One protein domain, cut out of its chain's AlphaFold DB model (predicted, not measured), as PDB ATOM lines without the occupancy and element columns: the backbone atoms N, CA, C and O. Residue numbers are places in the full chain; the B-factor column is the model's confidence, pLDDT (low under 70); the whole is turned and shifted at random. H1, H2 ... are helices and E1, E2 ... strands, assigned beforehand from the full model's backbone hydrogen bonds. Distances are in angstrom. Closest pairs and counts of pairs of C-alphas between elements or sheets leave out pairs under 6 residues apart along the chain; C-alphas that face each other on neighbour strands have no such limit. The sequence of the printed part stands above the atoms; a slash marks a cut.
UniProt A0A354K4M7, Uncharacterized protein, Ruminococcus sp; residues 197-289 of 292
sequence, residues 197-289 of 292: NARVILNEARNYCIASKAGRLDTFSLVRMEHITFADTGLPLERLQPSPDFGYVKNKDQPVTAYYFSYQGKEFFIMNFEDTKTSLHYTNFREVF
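This is residues 197 to 289 of the 292 residues of an uncharacterized protein of Ruminococcus sp (UniProt A0A354K4M7). A strongly twisted sheet of four strands has the long helix H1 packed across one face, while a long loop, residues 234 to 254, folds back from the end of H2 to E2. E3 bends sharply, and short helices H2 and H3 also pack on the sheet. The printed part has 93 residues, with three named helices and four named strands that follow along the chain as H1 E1 H2 E2 E3 E4 H3; the sheet's order is E1 E2 E3 E4, all antiparallel, and the class is mixed, helices and strands. It is compact, with a radius of gyration of the C-alphas of 13.0 A, and elongated, spanning 39 by 23 by 22 A.

E1, residues 220 to 229, is 26.3 A long and begins at C-alpha 220 (-12.653, 38.412, -15.406). E2, residues 255 to 263, measures 26.0 A; E3, residues 266 to 275, 22.7 A, bending by 88 degrees at residue 272; E4 is residues 280 to 283. H1, residues 197 to 211, measures 21.0 A from C-alpha 197 (-15.729, 24.406, -5.205). H2 is residues 230 to 233 and H3 residues 285 to 288.

E2, E3 and E4 form a meander, each the antiparallel neighbour of the one before, with hairpins E2 and E3, E3 and E4. N 226 and O 258 of E1 and E2 are 2.9 A apart, N 261 and O 268 of E2 and E3 2.8 A, N 271 and O 282 of E3 and E4 2.8 A, within hydrogen-bond range. Residues 240 to 241 pair antiparallel with residues 274 to 275 of E3. H1 is on the sheet; its closest C-alphas to E3 are Ile 201 and Ile 270, 6.7 A. H2 is on the opposite face, at a height over the sheet of 8.3 A, only just over E2 with 3 C-alphas. H3 is on the sheet, its Phe 285 C-alpha 5.6 A from that of Phe 268 in E3. In H1 every O i to N i+4 pair is within hydrogen-bond range; H2 and H3 are too short for one.

The C-alphas farthest apart, Gly 215 and Asn 251, are 39.1 A apart. The printed part has no cut; the link H2 to E2 is long. Residue 198, residues 209 to 219 and residues 244 to 245 have pLDDT under 70.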
ATOM      1  N   ASN A 197     -15.928  23.278  -6.091       70.31
ATOM      2  CA  ASN A 197     -15.729  24.406  -5.205       70.31
ATOM      3  C   ASN A 197     -15.318  25.678  -5.966       70.31
ATOM      4  O   ASN A 197     -16.001  26.690  -5.816       70.31
ATOM      5  N   ALA A 198     -14.303  25.669  -6.841       68.69
ATOM      6  CA  ALA A 198     -14.046  26.836  -7.690       68.69
ATOM      7  C   ALA A 198     -15.208  27.155  -8.598       68.69
ATOM      8  O   ALA A 198     -15.393  28.326  -8.877       68.69
ATOM      9  N   ARG A 199     -15.992  26.193  -9.086       71.88
ATOM     10  CA  ARG A 199     -17.158  26.507  -9.919       71.88
ATOM     11  C   ARG A 199     -18.144  27.379  -9.148       71.88
ATOM     12  O   ARG A 199     -18.566  28.418  -9.658       71.88
ATOM     13  N   VAL A 200     -18.481  26.981  -7.921       75.88
ATOM     14  CA  VAL A 200     -19.354  27.760  -7.035       75.88
ATOM     15  C   VAL A 200     -18.715  29.119  -6.735       75.88
ATOM     16  O   VAL A 200     -19.336  30.153  -6.982       75.88
ATOM     17  N   ILE A 201     -17.442  29.145  -6.337       79.25
ATOM     18  CA  ILE A 201     -16.733  30.382  -5.979       79.25
ATOM     19  C   ILE A 201     -16.529  31.328  -7.179       79.25
ATOM     20  O   ILE A 201     -16.647  32.545  -7.047       79.25
ATOM     21  N   LEU A 202     -16.277  30.800  -8.374       75.12
ATOM     22  CA  LEU A 202     -16.162  31.540  -9.635       75.12
ATOM     23  C   LEU A 202     -17.498  32.196  -9.991       75.12
ATOM     24  O   LEU A 202     -17.526  33.352 -10.418       75.12
ATOM     25  N   ASN A 203     -18.606  31.480  -9.804       73.00
ATOM     26  CA  ASN A 203     -19.941  32.024 -10.029       73.00
ATOM     27  C   ASN A 203     -20.287  33.110  -9.007       73.00
ATOM     28  O   ASN A 203     -20.826  34.152  -9.380       73.00
ATOM     29  N   GLU A 204     -19.897  32.942  -7.746       76.50
ATOM     30  CA  GLU A 204     -20.037  34.000  -6.749       76.50
ATOM     31  C   GLU A 204     -19.190  35.233  -7.054       76.50
ATOM     32  O   GLU A 204     -19.704  36.353  -7.038       76.50
ATOM     33  N   ALA A 205     -17.916  35.048  -7.403       74.62
ATOM     34  CA  ALA A 205     -17.027  36.127  -7.826       74.62
ATOM     35  C   ALA A 205     -17.623  36.930  -8.985       74.62
ATOM     36  O   ALA A 205     -17.570  38.164  -8.998       74.62
ATOM     37  N   ARG A 206     -18.265  36.244  -9.932       70.88
ATOM     38  CA  ARG A 206     -18.995  36.892 -11.023       70.88
ATOM     39  C   ARG A 206     -20.245  37.611 -10.545       70.88
ATOM     40  O   ARG A 206     -20.471  38.736 -10.988       70.88
ATOM     41  N   ASN A 207     -21.026  37.030  -9.636       71.31
ATOM     42  CA  ASN A 207     -22.197  37.691  -9.057       71.31
ATOM     43  C   ASN A 207     -21.816  39.002  -8.356       71.31
ATOM     44  O   ASN A 207     -22.497  40.008  -8.554       71.31
ATOM     45  N   TYR A 208     -20.689  39.041  -7.638       71.00
ATOM     46  CA  TYR A 208     -20.140  40.283  -7.080       71.00
ATOM     47  C   TYR A 208     -19.806  41.326  -8.165       71.00
ATOM     48  O   TYR A 208     -20.161  42.505  -8.041       71.00
ATOM     49  N   CYS A 209     -19.181  40.906  -9.268       65.69
ATOM     50  CA  CYS A 209     -18.855  41.794 -10.389       65.69
ATOM     51  C   CYS A 209     -20.112  42.310 -11.124       65.69
ATOM     52  O   CYS A 209     -20.188  43.481 -11.491       65.69
ATOM     53  N   ILE A 210     -21.133  41.466 -11.300       62.47
ATOM     54  CA  ILE A 210     -22.400  41.840 -11.947       62.47
ATOM     55  C   ILE A 210     -23.202  42.793 -11.052       62.47
ATOM     56  O   ILE A 210     -23.686  43.826 -11.526       62.47
ATOM     57  N   ALA A 211     -23.326  42.481  -9.757       58.34
ATOM     58  CA  ALA A 211     -24.064  43.298  -8.793       58.34
ATOM     59  C   ALA A 211     -23.472  44.712  -8.654       58.34
ATOM     60  O   ALA A 211     -24.220  45.683  -8.533       58.34
ATOM     61  N   SER A 212     -22.148  44.850  -8.779       55.84
ATOM     62  CA  SER A 212     -21.457  46.148  -8.754       55.84
ATOM     63  C   SER A 212     -21.632  46.989 -10.031       55.84
ATOM     64  O   SER A 212     -21.060  48.074 -10.136       55.84
ATOM     65  N   LYS A 213     -22.446  46.539 -11.005       54.19
ATOM     66  CA  LYS A 213     -22.646  47.185 -12.322       54.19
ATOM     67  C   LYS A 213     -21.340  47.382 -13.098       54.19
ATOM     68  O   LYS A 213     -21.274  48.225 -13.999       54.19
ATOM     69  N   ALA A 214     -20.303  46.622 -12.760       47.31
ATOM     70  CA  ALA A 214     -19.016  46.718 -13.407       47.31
ATOM     71  C   ALA A 214     -19.117  46.006 -14.765       47.31
ATOM     72  O   ALA A 214     -19.296  44.795 -14.873       47.31
ATOM     73  N   GLY A 215     -19.150  46.811 -15.826       51.78
ATOM     74  CA  GLY A 215     -19.370  46.344 -17.186       51.78
ATOM     75  C   GLY A 215     -18.325  45.330 -17.649       51.78
ATOM     76  O   GLY A 215     -17.153  45.431 -17.304       51.78
ATOM     77  N   ARG A 216     -18.806  44.413 -18.496       50.78
ATOM     78  CA  ARG A 216     -18.099  43.362 -19.242       50.78
ATOM     79  C   ARG A 216     -17.322  42.347 -18.386       50.78
ATOM     80  O   ARG A 216     -16.362  42.660 -17.695       50.78
ATOM     81  N   LEU A 217     -17.748  41.088 -18.491       55.56
ATOM     82  CA  LEU A 217     -17.104  39.921 -17.876       55.56
ATOM     83  C   LEU A 217     -15.831  39.481 -18.622       55.56
ATOM     84  O   LEU A 217     -15.134  38.592 -18.150       55.56
ATOM     85  N   ASP A 218     -15.513  40.094 -19.768       57.66
ATOM     86  CA  ASP A 218     -14.337  39.768 -20.588       57.66
ATOM     87  C   ASP A 218     -13.002  40.095 -19.897       57.66
ATOM     88  O   ASP A 218     -11.963  39.581 -20.302       57.66
ATOM     89  N   THR A 219     -13.018  40.894 -18.826       66.00
ATOM     90  CA  THR A 219     -11.837  41.159 -17.995       66.00
ATOM     91  C   THR A 219     -11.745  40.289 -16.744       66.00
ATOM     92  O   THR A 219     -10.940  40.610 -15.877       66.00
ATOM     93  N   PHE A 220     -12.594  39.263 -16.596       72.31
ATOM     94  CA  PHE A 220     -12.653  38.412 -15.406       72.31
ATOM     95  C   PHE A 220     -12.008  37.037 -15.642       72.31
ATOM     96  O   PHE A 220     -12.438  36.295 -16.526       72.31
ATOM     97  N   SER A 221     -11.029  36.658 -14.819       74.62
ATOM     98  CA  SER A 221     -10.371  35.345 -14.904       74.62
ATOM     99  C   SER A 221      -9.923  34.828 -13.538       74.62
ATOM    100  O   SER A 221      -9.380  35.596 -12.745       74.62
ATOM    101  N   LEU A 222     -10.070  33.524 -13.289       80.38
ATOM    102  CA  LEU A 222      -9.371  32.844 -12.193       80.38
ATOM    103  C   LEU A 222      -7.862  32.864 -12.486       80.38
ATOM    104  O   LEU A 222      -7.434  32.473 -13.569       80.38
ATOM    105  N   VAL A 223      -7.074  33.364 -11.538       85.25
ATOM    106  CA  VAL A 223      -5.615  33.519 -11.644       85.25
ATOM    107  C   VAL A 223      -4.912  32.317 -11.035       85.25
ATOM    108  O   VAL A 223      -4.012  31.753 -11.651       85.25
ATOM    109  N   ARG A 224      -5.291  31.953  -9.805       87.75
ATOM    110  CA  ARG A 224      -4.689  30.847  -9.055       87.75
ATOM    111  C   ARG A 224      -5.560  30.422  -7.879       87.75
ATOM    112  O   ARG A 224      -6.460  31.154  -7.465       87.75
ATOM    113  N   MET A 225      -5.203  29.276  -7.314       90.69
ATOM    114  CA  MET A 225      -5.682  28.796  -6.027       90.69
ATOM    115  C   MET A 225      -4.526  28.670  -5.046       90.69
ATOM    116  O   MET A 225      -3.436  28.243  -5.427       90.69
ATOM    117  N   GLU A 226      -4.777  28.998  -3.786       92.25
ATOM    118  CA  GLU A 226      -3.838  28.757  -2.694       92.25
ATOM    119  C   GLU A 226      -4.530  27.952  -1.595       92.25
ATOM    120  O   GLU A 226      -5.587  28.341  -1.099       92.25
ATOM    121  N   HIS A 227      -3.921  26.834  -1.205       91.31
ATOM    122  CA  HIS A 227      -4.336  26.075  -0.030       91.31
ATOM    123  C   HIS A 227      -3.576  26.607   1.183       91.31
ATOM    124  O   HIS A 227      -2.352  26.498   1.254       91.31
ATOM    125  N   ILE A 228      -4.312  27.187   2.123       94.31
ATOM    126  CA  ILE A 228      -3.788  27.778   3.357       94.31
ATOM    127  C   ILE A 228      -4.491  27.143   4.557       94.31
ATOM    128  O   ILE A 228      -5.466  26.409   4.404       94.31
ATOM    129  N   THR A 229      -4.021  27.408   5.768       95.81
ATOM    130  CA  THR A 229      -4.771  27.068   6.983       95.81
ATOM    131  C   THR A 229      -5.744  28.191   7.329       95.81
ATOM    132  O   THR A 229      -5.531  29.350   6.970       95.81
ATOM    133  N   PHE A 230      -6.817  27.891   8.064       93.06
ATOM    134  CA  PHE A 230      -7.717  28.948   8.534       93.06
ATOM    135  C   PHE A 230      -6.986  30.002   9.387       93.06
ATOM    136  O   PHE A 230      -7.326  31.185   9.331       93.06
ATOM    137  N   ALA A 231      -5.951  29.602  10.134       94.00
ATOM    138  CA  ALA A 231      -5.101  30.503  10.908       94.00
ATOM    139  C   ALA A 231      -4.489  31.627  10.052       94.00
ATOM    140  O   ALA A 231      -4.424  32.768  10.516       94.00
ATOM    141  N   ASP A 232      -4.114  31.327   8.805       94.25
ATOM    142  CA  ASP A 232      -3.476  32.274   7.883       94.25
ATOM    143  C   ASP A 232      -4.409  33.425   7.469       94.25
ATOM    144  O   ASP A 232      -3.951  34.490   7.060       94.25
ATOM    145  N   THR A 233      -5.727  33.257   7.627       90.69
ATOM    146  CA  THR A 233      -6.722  34.297   7.308       90.69
ATOM    147  C   THR A 233      -6.761  35.433   8.334       90.69
ATOM    148  O   THR A 233      -7.309  36.501   8.058       90.69
ATOM    149  N   GLY A 234      -6.238  35.201   9.547       91.75
ATOM    150  CA  GLY A 234      -6.344  36.126  10.679       91.75
ATOM    151  C   GLY A 234      -7.756  36.266  11.265       91.75
ATOM    152  O   GLY A 234      -7.964  37.085  12.164       91.75
ATOM    153  N   LEU A 235      -8.734  35.488  10.788       89.69
ATOM    154  CA  LEU A 235     -10.110  35.556  11.264       89.69
ATOM    155  C   LEU A 235     -10.323  34.748  12.560       89.69
ATOM    156  O   LEU A 235      -9.732  33.685  12.756       89.69
ATOM    157  N   PRO A 236     -11.194  35.226  13.466       92.56
ATOM    158  CA  PRO A 236     -11.688  34.430  14.586       92.56
ATOM    159  C   PRO A 236     -12.651  33.329  14.095       92.56
ATOM    160  O   PRO A 236     -13.454  33.575  13.194       92.56
ATOM    161  N   LEU A 237     -12.598  32.127  14.691       91.12
ATOM    162  CA  LEU A 237     -13.449  30.986  14.294       91.12
ATOM    163  C   LEU A 237     -14.946  31.297  14.465       91.12
ATOM    164  O   LEU A 237     -15.780  30.773  13.739       91.12
ATOM    165  N   GLU A 238     -15.287  32.188  15.392       91.06
ATOM    166  CA  GLU A 238     -16.655  32.618  15.693       91.06
ATOM    167  C   GLU A 238     -17.306  33.398  14.536       91.06
ATOM    168  O   GLU A 238     -18.520  33.608  14.530       91.06
ATOM    169  N   ARG A 239     -16.511  33.835  13.550       87.06
ATOM    170  CA  ARG A 239     -17.012  34.456  12.318       87.06
ATOM    171  C   ARG A 239     -17.414  33.453  11.246       87.06
ATOM    172  O   ARG A 239     -17.852  33.881  10.190       87.06
ATOM    173  N   LEU A 240     -17.280  32.151  11.475       87.06
ATOM    174  CA  LEU A 240     -17.567  31.153  10.451       87.06
ATOM    175  C   LEU A 240     -19.019  30.700  10.482       87.06
ATOM    176  O   LEU A 240     -19.556  30.354  11.536       87.06
ATOM    177  N   GLN A 241     -19.637  30.665   9.306       82.12
ATOM    178  CA  GLN A 241     -20.935  30.042   9.102       82.12
ATOM    179  C   GLN A 241     -20.736  28.669   8.441       82.12
ATOM    180  O   GLN A 241     -19.874  28.533   7.570       82.12
ATOM    181  N   PRO A 242     -21.490  27.628   8.842       77.31
ATOM    182  CA  PRO A 242     -21.538  26.387   8.082       77.31
ATOM    183  C   PRO A 242     -22.022  26.679   6.666       77.31
ATOM    184  O   PRO A 242     -23.138  27.171   6.500       77.31
ATOM    185  N   SER A 243     -21.200  26.351   5.673       71.38
ATOM    186  CA  SER A 243     -21.624  26.402   4.284       71.38
ATOM    187  C   SER A 243     -22.102  25.012   3.857       71.38
ATOM    188  O   SER A 243     -21.377  24.034   4.077       71.38
ATOM    189  N   PRO A 244     -23.306  24.880   3.274       67.88
ATOM    190  CA  PRO A 244     -23.780  23.609   2.729       67.88
ATOM    191  C   PRO A 244     -22.820  23.026   1.687       67.88
ATOM    192  O   PRO A 244     -22.649  21.810   1.637       67.88
ATOM    193  N   ASP A 245     -22.170  23.900   0.915       66.75
ATOM    194  CA  ASP A 245     -21.368  23.527  -0.248       66.75
ATOM    195  C   ASP A 245     -19.905  23.220   0.119       66.75
ATOM    196  O   ASP A 245     -19.274  22.365  -0.495       66.75
ATOM    197  N   PHE A 246     -19.372  23.852   1.175       71.19
ATOM    198  CA  PHE A 246     -17.945  23.756   1.544       71.19
ATOM    199  C   PHE A 246     -17.687  23.159   2.935       71.19
ATOM    200  O   PHE A 246     -16.540  23.003   3.367       71.19
ATOM    201  N   GLY A 247     -18.751  22.795   3.651       75.56
ATOM    202  CA  GLY A 247     -18.685  22.265   5.006       75.56
ATOM    203  C   GLY A 247     -18.447  23.342   6.068       75.56
ATOM    204  O   GLY A 247     -18.771  24.518   5.907       75.56
ATOM    205  N   TYR A 248     -17.917  22.920   7.219       81.19
ATOM    206  CA  TYR A 248     -17.686  23.795   8.369       81.19
ATOM    207  C   TYR A 248     -16.234  23.708   8.829       81.19
ATOM    208  O   TYR A 248     -15.730  22.617   9.122       81.19
ATOM    209  N   VAL A 249     -15.571  24.861   8.904       88.31
ATOM    210  CA  VAL A 249     -14.220  24.991   9.457       88.31
ATOM    211  C   VAL A 249     -14.303  24.917  10.982       88.31
ATOM    212  O   VAL A 249     -14.914  25.761  11.630       88.31
ATOM    213  N   LYS A 250     -13.723  23.862  11.567       89.38
ATOM    214  CA  LYS A 250     -13.890  23.523  12.994       89.38
ATOM    215  C   LYS A 250     -12.735  23.983  13.876       89.38
ATOM    216  O   LYS A 250     -12.888  24.042  15.094       89.38
ATOM    217  N   ASN A 251     -11.568  24.235  13.292       93.44
ATOM    218  CA  ASN A 251     -10.367  24.641  14.013       93.44
ATOM    219  C   ASN A 251      -9.428  25.446  13.101       93.44
ATOM    220  O   ASN A 251      -9.624  25.504  11.889       93.44
ATOM    221  N   LYS A 252      -8.420  26.084  13.705       94.12
ATOM    222  CA  LYS A 252      -7.501  26.998  13.012       94.12
ATOM    223  C   LYS A 252      -6.530  26.304  12.053       94.12
ATOM    224  O   LYS A 252      -6.093  26.937  11.101       94.12
ATOM    225  N   ASP A 253      -6.238  25.027  12.269       95.44
ATOM    226  CA  ASP A 253      -5.278  24.268  11.460       95.44
ATOM    227  C   ASP A 253      -5.943  23.586  10.252       95.44
ATOM    228  O   ASP A 253      -5.268  22.981   9.420       95.44
ATOM    229  N   GLN A 254      -7.274  23.665  10.142       93.06
ATOM    230  CA  GLN A 254      -8.019  23.077   9.036       93.06
ATOM    231  C   GLN A 254      -7.661  23.788   7.717       93.06
ATOM    232  O   GLN A 254      -7.636  25.026   7.685       93.06
ATOM    233  N   PRO A 255      -7.407  23.037   6.628       92.69
ATOM    234  CA  PRO A 255      -7.121  23.627   5.331       92.69
ATOM    235  C   PRO A 255      -8.351  24.337   4.763       92.69
ATOM    236  O   PRO A 255      -9.477  23.835   4.841       92.69
ATOM    237  N   VAL A 256      -8.109  25.490   4.154       92.12
ATOM    238  CA  VAL A 256      -9.059  26.293   3.382       92.12
ATOM    239  C   VAL A 256      -8.408  26.672   2.052       92.12
ATOM    240  O   VAL A 256      -7.188  26.599   1.897       92.12
ATOM    241  N   THR A 257      -9.218  27.046   1.068       90.75
ATOM    242  CA  THR A 257      -8.744  27.399  -0.275       90.75
ATOM    243  C   THR A 257      -9.128  28.833  -0.598       90.75
ATOM    244  O   THR A 257     -10.302  29.198  -0.501       90.75
ATOM    245  N   ALA A 258      -8.132  29.625  -0.988       91.38
ATOM    246  CA  ALA A 258      -8.285  30.968  -1.525       91.38
ATOM    247  C   ALA A 258      -8.278  30.912  -3.055       91.38
ATOM    248  O   ALA A 258      -7.290  30.491  -3.658       91.38
ATOM    249  N   TYR A 259      -9.356  31.371  -3.687       89.00
ATOM    250  CA  TYR A 259      -9.463  31.493  -5.140       89.00
ATOM    251  C   TYR A 259      -9.200  32.940  -5.524       89.00
ATOM    252  O   TYR A 259      -9.960  33.827  -5.135       89.00
ATOM    253  N   TYR A 260      -8.128  33.185  -6.273       88.69
ATOM    254  CA  TYR A 260      -7.737  34.521  -6.705       88.69
ATOM    255  C   TYR A 260      -8.246  34.802  -8.109       88.69
ATOM    256  O   TYR A 260      -8.023  34.018  -9.030       88.69
ATOM    257  N   PHE A 261      -8.864  35.959  -8.288       87.00
ATOM    258  CA  PHE A 261      -9.453  36.406  -9.539       87.00
ATOM    259  C   PHE A 261      -8.859  37.742  -9.963       87.00
ATOM    260  O   PHE A 261      -8.639  38.624  -9.135       87.00
ATOM    261  N   SER A 262      -8.652  37.915 -11.266       85.38
ATOM    262  CA  SER A 262      -8.335  39.206 -11.868       85.38
ATOM    263  C   SER A 262      -9.601  39.809 -12.454       85.38
ATOM    264  O   SER A 262     -10.333  39.128 -13.171       85.38
ATOM    265  N   TYR A 263      -9.857  41.081 -12.158       82.12
ATOM    266  CA  TYR A 263     -10.907  41.876 -12.778       82.12
ATOM    267  C   TYR A 263     -10.418  43.304 -13.019       82.12
ATOM    268  O   TYR A 263      -9.950  43.975 -12.097       82.12
ATOM    269  N   GLN A 264     -10.487  43.773 -14.269       79.88
ATOM    270  CA  GLN A 264      -9.989  45.099 -14.679       79.88
ATOM    271  C   GLN A 264      -8.529  45.367 -14.248       79.88
ATOM    272  O   GLN A 264      -8.173  46.480 -13.858       79.88
ATOM    273  N   GLY A 265      -7.683  44.331 -14.287       83.69
ATOM    274  CA  GLY A 265      -6.272  44.414 -13.895       83.69
ATOM    275  C   GLY A 265      -6.021  44.472 -12.385       83.69
ATOM    276  O   GLY A 265      -4.875  44.638 -11.973       83.69
ATOM    277  N   LYS A 266      -7.061  44.333 -11.554       86.44
ATOM    278  CA  LYS A 266      -6.935  44.197 -10.100       86.44
ATOM    279  C   LYS A 266      -7.189  42.763  -9.675       86.44
ATOM    280  O   LYS A 266      -8.027  42.089 -10.264       86.44
ATOM    281  N   GLU A 267      -6.498  42.329  -8.633       90.62
ATOM    282  CA  GLU A 267      -6.682  41.005  -8.050       90.62
ATOM    283  C   GLU A 267      -7.537  41.079  -6.782       90.62
ATOM    284  O   GLU A 267      -7.379  41.990  -5.968       90.62
ATOM    285  N   PHE A 268      -8.431  40.111  -6.617       89.81
ATOM    286  CA  PHE A 268      -9.186  39.876  -5.392       89.81
ATOM    287  C   PHE A 268      -9.281  38.372  -5.128       89.81
ATOM    288  O   PHE A 268      -9.017  37.578  -6.028       89.81
ATOM    289  N   PHE A 269      -9.666  37.970  -3.920       91.56
ATOM    290  CA  PHE A 269      -9.866  36.565  -3.581       91.56
ATOM    291  C   PHE A 269     -11.257  36.299  -3.019       91.56
ATOM    292  O   PHE A 269     -11.895  37.192  -2.459       91.56
ATOM    293  N   ILE A 270     -11.695  35.050  -3.114       90.31
ATOM    294  CA  ILE A 270     -12.816  34.503  -2.350       90.31
ATOM    295  C   ILE A 270     -12.341  33.208  -1.691       90.31
ATOM    296  O   ILE A 270     -11.634  32.426  -2.320       90.31
ATOM    297  N   MET A 271     -12.685  32.999  -0.425       90.56
ATOM    298  CA  MET A 271     -12.371  31.771   0.310       90.56
ATOM    299  C   MET A 271     -13.519  30.766   0.222       90.56
ATOM    300  O   MET A 271     -14.672  31.172   0.159       90.56
ATOM    301  N   ASN A 272     -13.231  29.465   0.332       88.81
ATOM    302  CA  ASN A 272     -14.240  28.397   0.458       88.81
ATOM    303  C   ASN A 272     -14.901  28.294   1.852       88.81
ATOM    304  O   ASN A 272     -15.146  27.196   2.348       88.81
ATOM    305  N   PHE A 273     -15.148  29.416   2.524       89.00
ATOM    306  CA  PHE A 273     -15.956  29.452   3.742       89.00
ATOM    307  C   PHE A 273     -16.739  30.761   3.840       89.00
ATOM    308  O   PHE A 273     -16.314  31.802   3.330       89.00
ATOM    309  N   GLU A 274     -17.866  30.713   4.545       86.81
ATOM    310  CA  GLU A 274     -18.759  31.852   4.742       86.81
ATOM    311  C   GLU A 274     -18.448  32.622   6.031       86.81
ATOM    312  O   GLU A 274     -18.151  32.040   7.080       86.81
ATOM    313  N   ASP A 275     -18.553  33.949   5.952       83.00
ATOM    314  CA  ASP A 275     -18.445  34.868   7.084       83.00
ATOM    315  C   ASP A 275     -19.839  35.214   7.625       83.00
ATOM    316  O   ASP A 275     -20.671  35.788   6.919       83.00
ATOM    317  N   THR A 276     -20.086  34.923   8.904       82.56
ATOM    318  CA  THR A 276     -21.366  35.162   9.595       82.56
ATOM    319  C   THR A 276     -21.791  36.621   9.568       82.56
ATOM    320  O   THR A 276     -22.981  36.919   9.653       82.56
ATOM    321  N   LYS A 277     -20.841  37.557   9.450       80.88
ATOM    322  CA  LYS A 277     -21.152  38.987   9.400       80.88
ATOM    323  C   LYS A 277     -21.786  39.397   8.073       80.88
ATOM    324  O   LYS A 277     -22.581  40.335   8.047       80.88
ATOM    325  N   THR A 278     -21.391  38.752   6.980       78.06
ATOM    326  CA  THR A 278     -21.858  39.090   5.631       78.06
ATOM    327  C   THR A 278     -22.849  38.080   5.078       78.06
ATOM    328  O   THR A 278     -23.531  38.424   4.118       78.06
ATOM    329  N   SER A 279     -22.936  36.880   5.665       76.44
ATOM    330  CA  SER A 279     -23.675  35.726   5.127       76.44
ATOM    331  C   SER A 279     -23.272  35.415   3.684       76.44
ATOM    332  O   SER A 279     -24.108  35.129   2.833       76.44
ATOM    333  N   LEU A 280     -21.978  35.570   3.403       80.12
ATOM    334  CA  LEU A 280     -21.362  35.382   2.095       80.12
ATOM    335  C   LEU A 280     -19.958  34.810   2.293       80.12
ATOM    336  O   LEU A 280     -19.380  34.973   3.373       80.12
ATOM    337  N   HIS A 281     -19.384  34.227   1.242       84.44
ATOM    338  CA  HIS A 281     -17.990  33.808   1.264       84.44
ATOM    339  C   HIS A 281     -17.052  34.957   1.614       84.44
ATOM    340  O   HIS A 281     -17.203  36.085   1.130       84.44
ATOM    341  N   TYR A 282     -16.070  34.663   2.467       85.62
ATOM    342  CA  TYR A 282     -15.090  35.660   2.870       85.62
ATOM    343  C   TYR A 282     -14.254  36.100   1.664       85.62
ATOM    344  O   TYR A 282     -13.662  35.286   0.956       85.62
ATOM    345  N   THR A 283     -14.205  37.408   1.433       88.62
ATOM    346  CA  THR A 283     -13.584  38.014   0.255       88.62
ATOM    347  C   THR A 283     -13.062  39.411   0.576       88.62
ATOM    348  O   THR A 283     -13.651  40.126   1.387       88.62
ATOM    349  N   ASN A 284     -12.000  39.842  -0.109       88.12
ATOM    350  CA  ASN A 284     -11.550  41.237  -0.099       88.12
ATOM    351  C   ASN A 284     -12.173  42.084  -1.229       88.12
ATOM    352  O   ASN A 284     -11.763  43.227  -1.435       88.12
ATOM    353  N   PHE A 285     -13.163  41.567  -1.969       82.69
ATOM    354  CA  PHE A 285     -13.713  42.230  -3.158       82.69
ATOM    355  C   PHE A 285     -14.131  43.686  -2.902       82.69
ATOM    356  O   PHE A 285     -13.769  44.575  -3.669       82.69
ATOM    357  N   ARG A 286     -14.834  43.959  -1.794       80.75
ATOM    358  CA  ARG A 286     -15.290  45.319  -1.436       80.75
ATOM    359  C   ARG A 286     -14.147  46.285  -1.112       80.75
ATOM    360  O   ARG A 286     -14.311  47.489  -1.275       80.75
ATOM    361  N   GLU A 287     -13.007  45.776  -0.657       82.44
ATOM    362  CA  GLU A 287     -11.812  46.587  -0.395       82.44
ATOM    363  C   GLU A 287     -11.114  46.961  -1.709       82.44
ATOM    364  O   GLU A 287     -10.647  48.087  -1.881       82.44
ATOM    365  N   VAL A 288     -11.099  46.035  -2.673       77.44
ATOM    366  CA  VAL A 288     -10.505  46.227  -4.005       77.44
ATOM    367  C   VAL A 288     -11.393  47.103  -4.909       77.44
ATOM    368  O   VAL A 288     -10.887  47.917  -5.703       77.44
ATOM    369  N   PHE A 289     -12.715  46.965  -4.766       76.69
ATOM    370  CA  PHE A 289     -13.760  47.648  -5.532       76.69
ATOM    371  C   PHE A 289     -14.800  48.298  -4.598       76.69
ATOM    372  O   PHE A 289     -15.911  47.785  -4.454       76.69
TER     373      PHE A 289